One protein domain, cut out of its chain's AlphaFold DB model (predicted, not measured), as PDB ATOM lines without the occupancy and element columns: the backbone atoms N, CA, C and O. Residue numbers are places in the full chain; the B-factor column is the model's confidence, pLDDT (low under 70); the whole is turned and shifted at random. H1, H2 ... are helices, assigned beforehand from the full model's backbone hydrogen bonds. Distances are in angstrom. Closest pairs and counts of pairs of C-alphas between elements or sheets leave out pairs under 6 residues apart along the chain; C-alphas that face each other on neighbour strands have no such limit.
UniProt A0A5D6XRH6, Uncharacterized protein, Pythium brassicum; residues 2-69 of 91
ATOM      1  N   ALA A   2     164.226 164.322 105.145       71.12
ATOM      2  CA  ALA A   2     163.015 164.237 105.991       71.12
ATOM      3  C   ALA A   2     161.717 164.904 105.453       71.12
ATOM      4  O   ALA A   2     160.623 164.561 105.891       71.12
ATOM      5  N   SER A   3     161.806 165.858 104.517       73.19
ATOM      6  CA  SER A   3     160.624 166.544 103.948       73.19
ATOM      7  C   SER A   3     159.848 165.668 102.950       73.19
ATOM      8  O   SER A   3     158.621 165.681 102.914       73.19
ATOM      9  N   MET A   4     160.564 164.844 102.182       74.38
ATOM     10  CA  MET A   4     159.970 163.950 101.184       74.38
ATOM     11  C   MET A   4     159.247 162.769 101.848       74.38
ATOM     12  O   MET A   4     158.186 162.355 101.395       74.38
ATOM     13  N   GLU A   5     159.782 162.288 102.970       78.56
ATOM     14  CA  GLU A   5     159.212 161.192 103.758       78.56
ATOM     15  C   GLU A   5     157.902 161.601 104.456       78.56
ATOM     16  O   GLU A   5     156.918 160.864 104.417       78.56
ATOM     17  N   LYS A   6     157.829 162.829 104.997       81.88
ATOM     18  CA  LYS A   6     156.575 163.384 105.541       81.88
ATOM     19  C   LYS A   6     155.497 163.546 104.467       81.88
ATOM     20  O   LYS A   6     154.346 163.202 104.714       81.88
ATOM     21  N   MET A   7     155.872 164.008 103.274       82.38
ATOM     22  CA  MET A   7     154.946 164.154 102.146       82.38
ATOM     23  C   MET A   7     154.415 162.796 101.656       82.38
ATOM     24  O   MET A   7     153.234 162.673 101.339       82.38
ATOM     25  N   GLN A   8     155.256 161.754 101.649       78.38
ATOM     26  CA  GLN A   8     154.830 160.387 101.328       78.38
ATOM     27  C   GLN A   8     153.887 159.806 102.388       78.38
ATOM     28  O   GLN A   8     152.877 159.198 102.036       78.38
ATOM     29  N   ALA A   9     154.176 160.015 103.677       85.56
ATOM     30  CA  ALA A   9     153.307 159.563 104.763       85.56
ATOM     31  C   ALA A   9     151.928 160.244 104.722       85.56
ATOM     32  O   ALA A   9     150.902 159.592 104.921       85.56
ATOM     33  N   GLU A  10     151.888 161.541 104.414       85.62
ATOM     34  CA  GLU A  10     150.640 162.291 104.283       85.62
ATOM     35  C   GLU A  10     149.823 161.834 103.065       85.62
ATOM     36  O   GLU A  10     148.620 161.608 103.197       85.62
ATOM     37  N   GLN A  11     150.473 161.568 101.924       82.25
ATOM     38  CA  GLN A  11     149.802 160.975 100.761       82.25
ATOM     39  C   GLN A  11     149.249 159.575 101.044       82.25
ATOM     40  O   GLN A  11     148.126 159.272 100.641       82.25
ATOM     41  N   MET A  12     149.999 158.718 101.744       81.44
ATOM     42  CA  MET A  12     149.511 157.385 102.110       81.44
ATOM     43  C   MET A  12     148.286 157.472 103.019       81.44
ATOM     44  O   MET A  12     147.291 156.804 102.754       81.44
ATOM     45  N   LYS A  13     148.312 158.358 104.022       87.12
ATOM     46  CA  LYS A  13     147.166 158.595 104.906       87.12
ATOM     47  C   LYS A  13     145.952 159.136 104.145       87.12
ATOM     48  O   LYS A  13     144.822 158.748 104.427       87.12
ATOM     49  N   GLN A  14     146.169 160.033 103.185       83.06
ATOM     50  CA  GLN A  14     145.097 160.600 102.369       83.06
ATOM     51  C   GLN A  14     144.464 159.539 101.457       83.06
ATOM     52  O   GLN A  14     143.240 159.417 101.410       83.06
ATOM     53  N   LYS A  15     145.289 158.702 100.819       82.81
ATOM     54  CA  LYS A  15     144.839 157.577  99.992       82.81
ATOM     55  C   LYS A  15     144.100 156.515 100.808       82.81
ATOM     56  O   LYS A  15     143.086 155.997 100.352       82.81
ATOM     57  N   GLU A  16     144.569 156.210 102.014       80.69
ATOM     58  CA  GLU A  16     143.898 155.285 102.933       80.69
ATOM     59  C   GLU A  16     142.516 155.810 103.347       80.69
ATOM     60  O   GLU A  16     141.539 155.063 103.322       80.69
ATOM     61  N   GLN A  17     142.395 157.106 103.657       74.38
ATOM     62  CA  GLN A  17     141.100 157.725 103.961       74.38
ATOM     63  C   GLN A  17     140.135 157.668 102.774       74.38
ATOM     64  O   GLN A  17     138.948 157.387 102.956       74.38
ATOM     65  N   GLU A  18     140.624 157.929 101.562       76.38
ATOM     66  CA  GLU A  18     139.815 157.858 100.347       76.38
ATOM     67  C   GLU A  18     139.349 156.423 100.066       76.38
ATOM     68  O   GLU A  18     138.161 156.192  99.839       76.38
ATOM     69  N   GLN A  19     140.249 155.442 100.186       75.94
ATOM     70  CA  GLN A  19     139.912 154.022 100.065       75.94
ATOM     71  C   GLN A  19     138.915 153.574 101.138       75.94
ATOM     72  O   GLN A  19     137.964 152.853 100.830       75.94
ATOM     73  N   MET A  20     139.073 154.039 102.379       68.25
ATOM     74  CA  MET A  20     138.130 153.755 103.457       68.25
ATOM     75  C   MET A  20     136.743 154.309 103.111       68.25
ATOM     76  O   MET A  20     135.762 153.568 103.179       68.25
ATOM     77  N   ARG A  21     136.649 155.572 102.674       73.88
ATOM     78  CA  ARG A  21     135.382 156.181 102.240       73.88
ATOM     79  C   ARG A  21     134.741 155.418 101.085       73.88
ATOM     80  O   ARG A  21     133.553 155.115 101.163       73.88
ATOM     81  N   ALA A  22     135.510 155.060 100.061       69.69
ATOM     82  CA  ALA A  22     135.012 154.270  98.939       69.69
ATOM     83  C   ALA A  22     134.461 152.915  99.410       69.69
ATOM     84  O   ALA A  22     133.339 152.552  99.067       69.69
ATOM     85  N   SER A  23     135.192 152.212 100.280       68.56
ATOM     86  CA  SER A  23     134.755 150.921 100.823       68.56
ATOM     87  C   SER A  23     133.480 151.021 101.669       68.56
ATOM     88  O   SER A  23     132.649 150.116 101.627       68.56
ATOM     89  N   LEU A  24     133.298 152.121 102.409       67.69
ATOM     90  CA  LEU A  24     132.081 152.409 103.171       67.69
ATOM     91  C   LEU A  24     130.891 152.617 102.234       67.69
ATOM     92  O   LEU A  24     129.816 152.083 102.487       67.69
ATOM     93  N   VAL A  25     131.080 153.356 101.142       72.81
ATOM     94  CA  VAL A  25     130.032 153.563 100.132       72.81
ATOM     95  C   VAL A  25     129.655 152.237  99.465       72.81
ATOM     96  O   VAL A  25     128.471 151.925  99.355       72.81
ATOM     97  N   THR A  26     130.637 151.412  99.093       71.94
ATOM     98  CA  THR A  26     130.384 150.095  98.485       71.94
ATOM     99  C   THR A  26     129.680 149.128  99.443       71.94
ATOM    100  O   THR A  26     128.776 148.409  99.023       71.94
ATOM    101  N   GLN A  27     130.056 149.106 100.725       69.00
ATOM    102  CA  GLN A  27     129.387 148.272 101.735       69.00
ATOM    103  C   GLN A  27     127.933 148.697 101.944       69.00
ATOM    104  O   GLN A  27     127.035 147.856 101.927       69.00
ATOM    105  N   LYS A  28     127.688 150.007 102.049       69.81
ATOM    106  CA  LYS A  28     126.335 150.541 102.219       69.81
ATOM    107  C   LYS A  28     125.429 150.254 101.019       69.81
ATOM    108  O   LYS A  28     124.244 150.008 101.212       69.81
ATOM    109  N   ALA A  29     125.971 150.225  99.800       74.50
ATOM    110  CA  ALA A  29     125.201 149.880  98.603       74.50
ATOM    111  C   ALA A  29     124.610 148.459  98.675       74.50
ATOM    112  O   ALA A  29     123.434 148.277  98.370       74.50
ATOM    113  N   ARG A  30     125.388 147.475  99.151       77.69
ATOM    114  CA  ARG A  30     124.905 146.092  99.326       77.69
ATOM    115  C   ARG A  30     123.791 145.992 100.363       77.69
ATOM    116  O   ARG A  30     122.786 145.338 100.119       77.69
ATOM    117  N   ALA A  31     123.947 146.686 101.492       76.00
ATOM    118  CA  ALA A  31     122.940 146.693 102.553       76.00
ATOM    119  C   ALA A  31     121.586 147.234 102.064       76.00
ATOM    120  O   ALA A  31     120.535 146.734 102.468       76.00
ATOM    121  N   ILE A  32     121.596 148.230 101.171       75.50
ATOM    122  CA  ILE A  32     120.362 148.713 100.547       75.50
ATOM    123  C   ILE A  32     119.769 147.665  99.612       75.50
ATOM    124  O   ILE A  32     118.564 147.446  99.656       75.50
ATOM    125  N   GLU A  33     120.584 147.040  98.763       78.81
ATOM    126  CA  GLU A  33     120.124 146.024  97.812       78.81
ATOM    127  C   GLU A  33     119.379 144.899  98.538       78.81
ATOM    128  O   GLU A  33     118.227 144.602  98.216       78.81
ATOM    129  N   ASP A  34     119.985 144.370  99.603       83.12
ATOM    130  CA  ASP A  34     119.387 143.336 100.446       83.12
ATOM    131  C   ASP A  34     118.087 143.817 101.105       83.12
ATOM    132  O   ASP A  34     117.086 143.095 101.130       83.12
ATOM    133  N   MET A  35     118.058 145.057 101.598       79.38
ATOM    134  CA  MET A  35     116.865 145.639 102.215       79.38
ATOM    135  C   MET A  35     115.725 145.821 101.204       79.38
ATOM    136  O   MET A  35     114.573 145.510 101.503       79.38
ATOM    137  N   VAL A  36     116.029 146.286  99.992       82.25
ATOM    138  CA  VAL A  36     115.056 146.450  98.907       82.25
ATOM    139  C   VAL A  36     114.520 145.094  98.460       82.25
ATOM    140  O   VAL A  36     113.309 144.952  98.294       82.25
ATOM    141  N   ILE A  37     115.378 144.078  98.346       85.50
ATOM    142  CA  ILE A  37     114.961 142.701  98.052       85.50
ATOM    143  C   ILE A  37     113.998 142.193  99.132       85.50
ATOM    144  O   ILE A  37     112.930 141.675  98.806       85.50
ATOM    145  N   GLN A  38     114.313 142.392 100.414       84.19
ATOM    146  CA  GLN A  38     113.435 141.993 101.518       84.19
ATOM    147  C   GLN A  38     112.088 142.731 101.498       84.19
ATOM    148  O   GLN A  38     111.043 142.110 101.703       84.19
ATOM    149  N   MET A  39     112.085 144.041 101.231       80.50
ATOM    150  CA  MET A  39     110.851 144.828 101.115       80.50
ATOM    151  C   MET A  39     110.001 144.377  99.921       80.50
ATOM    152  O   MET A  39     108.777 144.290 100.038       80.50
ATOM    153  N   ALA A  40     110.634 144.036  98.794       81.44
ATOM    154  CA  ALA A  40     109.957 143.494  97.619       81.44
ATOM    155  C   ALA A  40     109.314 142.133  97.921       81.44
ATOM    156  O   ALA A  40     108.135 141.929  97.639       81.44
ATOM    157  N   GLN A  41     110.062 141.224  98.557       85.75
ATOM    158  CA  GLN A  41     109.583 139.890  98.937       85.75
ATOM    159  C   GLN A  41     108.400 139.942  99.909       85.75
ATOM    160  O   GLN A  41     107.501 139.109  99.838       85.75
ATOM    161  N   ARG A  42     108.379 140.933 100.805       86.88
ATOM    162  CA  ARG A  42     107.276 141.157 101.753       86.88
ATOM    163  C   ARG A  42     106.081 141.893 101.140       86.88
ATOM    164  O   ARG A  42     105.099 142.113 101.842       86.88
ATOM    165  N   GLY A  43     106.160 142.307  99.873       81.69
ATOM    166  CA  GLY A  43     105.116 143.095  99.212       81.69
ATOM    167  C   GLY A  43     104.976 144.520  99.761       81.69
ATOM    168  O   GLY A  43     103.937 145.146  99.585       81.69
ATOM    169  N   GLN A  44     106.004 145.039 100.438       80.62
ATOM    170  CA  GLN A  44     106.005 146.386 101.021       80.62
ATOM    171  C   GLN A  44     106.329 147.475  99.986       80.62
ATOM    172  O   GLN A  44     106.087 148.655 100.234       80.62
ATOM    173  N   LEU A  45     106.847 147.095  98.813       76.12
ATOM    174  CA  LEU A  45     107.098 148.012  97.703       76.12
ATOM    175  C   LEU A  45     105.853 148.122  96.818       76.12
ATOM    176  O   LEU A  45     105.693 147.383  95.853       76.12
ATOM    177  N   ALA A  46     104.971 149.065  97.154       65.19
ATOM    178  CA  ALA A  46     103.790 149.373  96.344       65.19
ATOM    179  C   ALA A  46     104.142 150.050  94.999       65.19
ATOM    180  O   ALA A  46     103.349 150.010  94.059       65.19
ATOM    181  N   ALA A  47     105.321 150.674  94.901       72.56
ATOM    182  CA  ALA A  47     105.807 151.374  93.714       72.56
ATOM    183  C   ALA A  47     107.345 151.359  93.647       72.56
ATOM    184  O   ALA A  47     108.019 150.936  94.589       72.56
ATOM    185  N   LYS A  48     107.905 151.833  92.524       76.62
ATOM    186  CA  LYS A  48     109.355 152.012  92.369       76.62
ATOM    187  C   LYS A  48     109.872 152.989  93.424       76.62
ATOM    188  O   LYS A  48     109.306 154.067  93.588       76.62
ATOM    189  N   ILE A  49     110.961 152.619  94.087       76.88
ATOM    190  CA  ILE A  49     111.656 153.500  95.025       76.88
ATOM    191  C   ILE A  49     112.314 154.621  94.214       76.88
ATOM    192  O   ILE A  49     113.073 154.350  93.282       76.88
ATOM    193  N   GLY A  50     111.980 155.868  94.541       80.19
ATOM    194  CA  GLY A  50     112.632 157.051  93.977       80.19
ATOM    195  C   GLY A  50     113.970 157.352  94.654       80.19
ATOM    196  O   GLY A  50     114.271 156.823  95.723       80.19
ATOM    197  N   GLU A  51     114.761 158.242  94.059       75.62
ATOM    198  CA  GLU A  51     116.085 158.615  94.577       75.62
ATOM    199  C   GLU A  51     116.029 159.186  96.004       75.62
ATOM    200  O   GLU A  51     116.801 158.768  96.860       75.62
ATOM    201  N   GLU A  52     115.060 160.053  96.316       77.88
ATOM    202  CA  GLU A  52     114.917 160.612  97.671       77.88
ATOM    203  C   GLU A  52     114.625 159.540  98.727       77.88
ATOM    204  O   GLU A  52     115.223 159.531  99.800       77.88
ATOM    205  N   GLN A  53     113.750 158.583  98.408       74.88
ATOM    206  CA  GLN A  53     113.432 157.477  99.314       74.88
ATOM    207  C   GLN A  53     114.641 156.563  99.523       74.88
ATOM    208  O   GLN A  53     114.860 156.069 100.630       74.88
ATOM    209  N   LEU A  54     115.440 156.357  98.473       77.44
ATOM    210  CA  LEU A  54     116.682 155.597  98.541       77.44
ATOM    211  C   LEU A  54     117.700 156.273  99.472       77.44
ATOM    212  O   LEU A  54     118.324 155.593 100.287       77.44
ATOM    213  N   ILE A  55     117.833 157.599  99.385       80.38
ATOM    214  CA  ILE A  55     118.710 158.399 100.251       80.38
ATOM    215  C   ILE A  55     118.262 158.304 101.716       80.38
ATOM    216  O   ILE A  55     119.094 158.086 102.599       80.38
ATOM    217  N   ASP A  56     116.960 158.391 101.984       80.75
ATOM    218  CA  ASP A  56     116.409 158.282 103.340       80.75
ATOM    219  C   ASP A  56     116.641 156.894 103.962       80.75
ATOM    220  O   ASP A  56     117.047 156.771 105.123       80.75
ATOM    221  N   LEU A  57     116.430 155.833 103.175       76.75
ATOM    222  CA  LEU A  57     116.725 154.450 103.564       76.75
ATOM    223  C   LEU A  57     118.216 154.254 103.864       76.75
ATOM    224  O   LEU A  57     118.564 153.682 104.900       76.75
ATOM    225  N   LEU A  58     119.092 154.776 103.001       73.50
ATOM    226  CA  LEU A  58     120.545 154.735 103.174       73.50
ATOM    227  C   LEU A  58     120.983 155.452 104.460       73.50
ATOM    228  O   LEU A  58     121.827 154.938 105.197       73.50
ATOM    229  N   SER A  59     120.416 156.630 104.728       77.12
ATOM    230  CA  SER A  59     120.736 157.430 105.911       77.12
ATOM    231  C   SER A  59     120.394 156.666 107.196       77.12
ATOM    232  O   SER A  59     121.257 156.442 108.049       77.12
ATOM    233  N   ARG A  60     119.169 156.128 107.274       71.38
ATOM    234  CA  ARG A  60     118.696 155.327 108.417       71.38
ATOM    235  C   ARG A  60     119.496 154.038 108.626       71.38
ATOM    236  O   ARG A  60     119.783 153.668 109.768       71.38
ATOM    237  N   ALA A  61     119.860 153.351 107.544       68.88
ATOM    238  CA  ALA A  61     120.683 152.146 107.614       68.88
ATOM    239  C   ALA A  61     122.097 152.460 108.134       68.88
ATOM    240  O   ALA A  61     122.594 151.769 109.024       68.88
ATOM    241  N   GLY A  62     122.709 153.547 107.648       65.88
ATOM    242  CA  GLY A  62     124.031 153.992 108.090       65.88
ATOM    243  C   GLY A  62     124.096 154.334 109.580       65.88
ATOM    244  O   GLY A  62     125.035 153.923 110.257       65.88
ATOM    245  N   GLU A  63     123.083 155.024 110.114       65.25
ATOM    246  CA  GLU A  63     122.990 155.320 111.552       65.25
ATOM    247  C   GLU A  63     122.844 154.055 112.411       65.25
ATOM    248  O   GLU A  63     123.321 153.998 113.547       65.25
ATOM    249  N   THR A  64     122.153 153.043 111.885       59.25
ATOM    250  CA  THR A  64     121.903 151.789 112.600       59.25
ATOM    251  C   THR A  64     123.167 150.934 112.667       59.25
ATOM    252  O   THR A  64     123.482 150.410 113.736       59.25
ATOM    253  N   GLU A  65     123.935 150.836 111.577       60.62
ATOM    254  CA  GLU A  65     125.217 150.118 111.571       60.62
ATOM    255  C   GLU A  65     126.259 150.755 112.498       60.62
ATOM    256  O   GLU A  65     126.985 150.045 113.197       60.62
ATOM    257  N   GLU A  66     126.316 152.089 112.567       59.22
ATOM    258  CA  GLU A  66     127.234 152.784 113.473       59.22
ATOM    259  C   GLU A  66     126.905 152.500 114.946       59.22
ATOM    260  O   GLU A  66     127.809 152.252 115.748       59.22
ATOM    261  N   LYS A  67     125.613 152.437 115.292       56.97
ATOM    262  CA  LYS A  67     125.139 152.084 116.641       56.97
ATOM    263  C   LYS A  67     125.332 150.602 116.978       56.97
ATOM    264  O   LYS A  67     125.497 150.271 118.150       56.97
ATOM    265  N   GLN A  68     125.315 149.717 115.980       55.66
ATOM    266  CA  GLN A  68     125.486 148.271 116.163       55.66
ATOM    267  C   GLN A  68     126.941 147.793 116.123       55.66
ATOM    268  O   GLN A  68     127.188 146.620 116.415       55.66
ATOM    269  N   ARG A  69     127.917 148.669 115.832       57.62
ATOM    270  CA  ARG A  69     129.338 148.349 116.035       57.62
ATOM    271  C   ARG A  69     129.545 147.942 117.487       57.62
ATOM    272  O   ARG A  69     129.556 148.763 118.401       57.62
TER     273      ARG A  69
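What this domain is: This is residues 2 to 69 of the 91 residues of an uncharacterized protein of Pythium brassicum (UniProt A0A5D6XRH6). What would one see first? One very long helix, H1, is crossed steeply by a shorter helix, H2, which packs over the second half of H1 after the chain folds back through residues 42 to 50. Residues 2 to 23 of H1 stick out as a long free arm, and this arm makes much of the length. What is it made of? The printed part has 68 residues with two named helices, H1 then H2, and no named strand; its class is all helix. How compact is it? It is extended, with a radius of gyration of the C-alphas of 18.0 A, and the C-alphas span 62 by 24 by 16 A.

How they stand to each other: Where do the helices meet? H1, residues 2 to 41, touches H2, residues 51 to 68, with residues 28 to 32 alone, and H2 touches it with residues 57 to 62 alone. The closest C-alphas of the two are those of Ile 32 and Leu 58, 6.6 A apart. How are they tilted? They run opposite ways at a steep tilt of 69 degrees, only just short of about perpendicular. What do their N and O atoms show? In H2 every O i to N i+4 pair is within hydrogen-bond range; in H1 it is 35 of 36.

Where its parts are: Where does H1 run? It begins at C-alpha 2, (163.015, 164.237, 105.991), and ends at C-alpha 41, 59.1 A away. Where is H2? It measures 25.7 A from C-alpha 51 to C-alpha 68, at (125.486, 148.271, 116.163).

The domain as a whole: How large is it? The two C-alphas farthest apart, those of Ala 2 and Gly 43, are 62.0 A apart. Is it continuous? The printed part has no cut, and the link from H1 to H2 is short, with 9 residues. Where is confidence low? The model's pLDDT is under 70 at residues 20, 22 to 24, 27 to 28, 46 and 61 to 69.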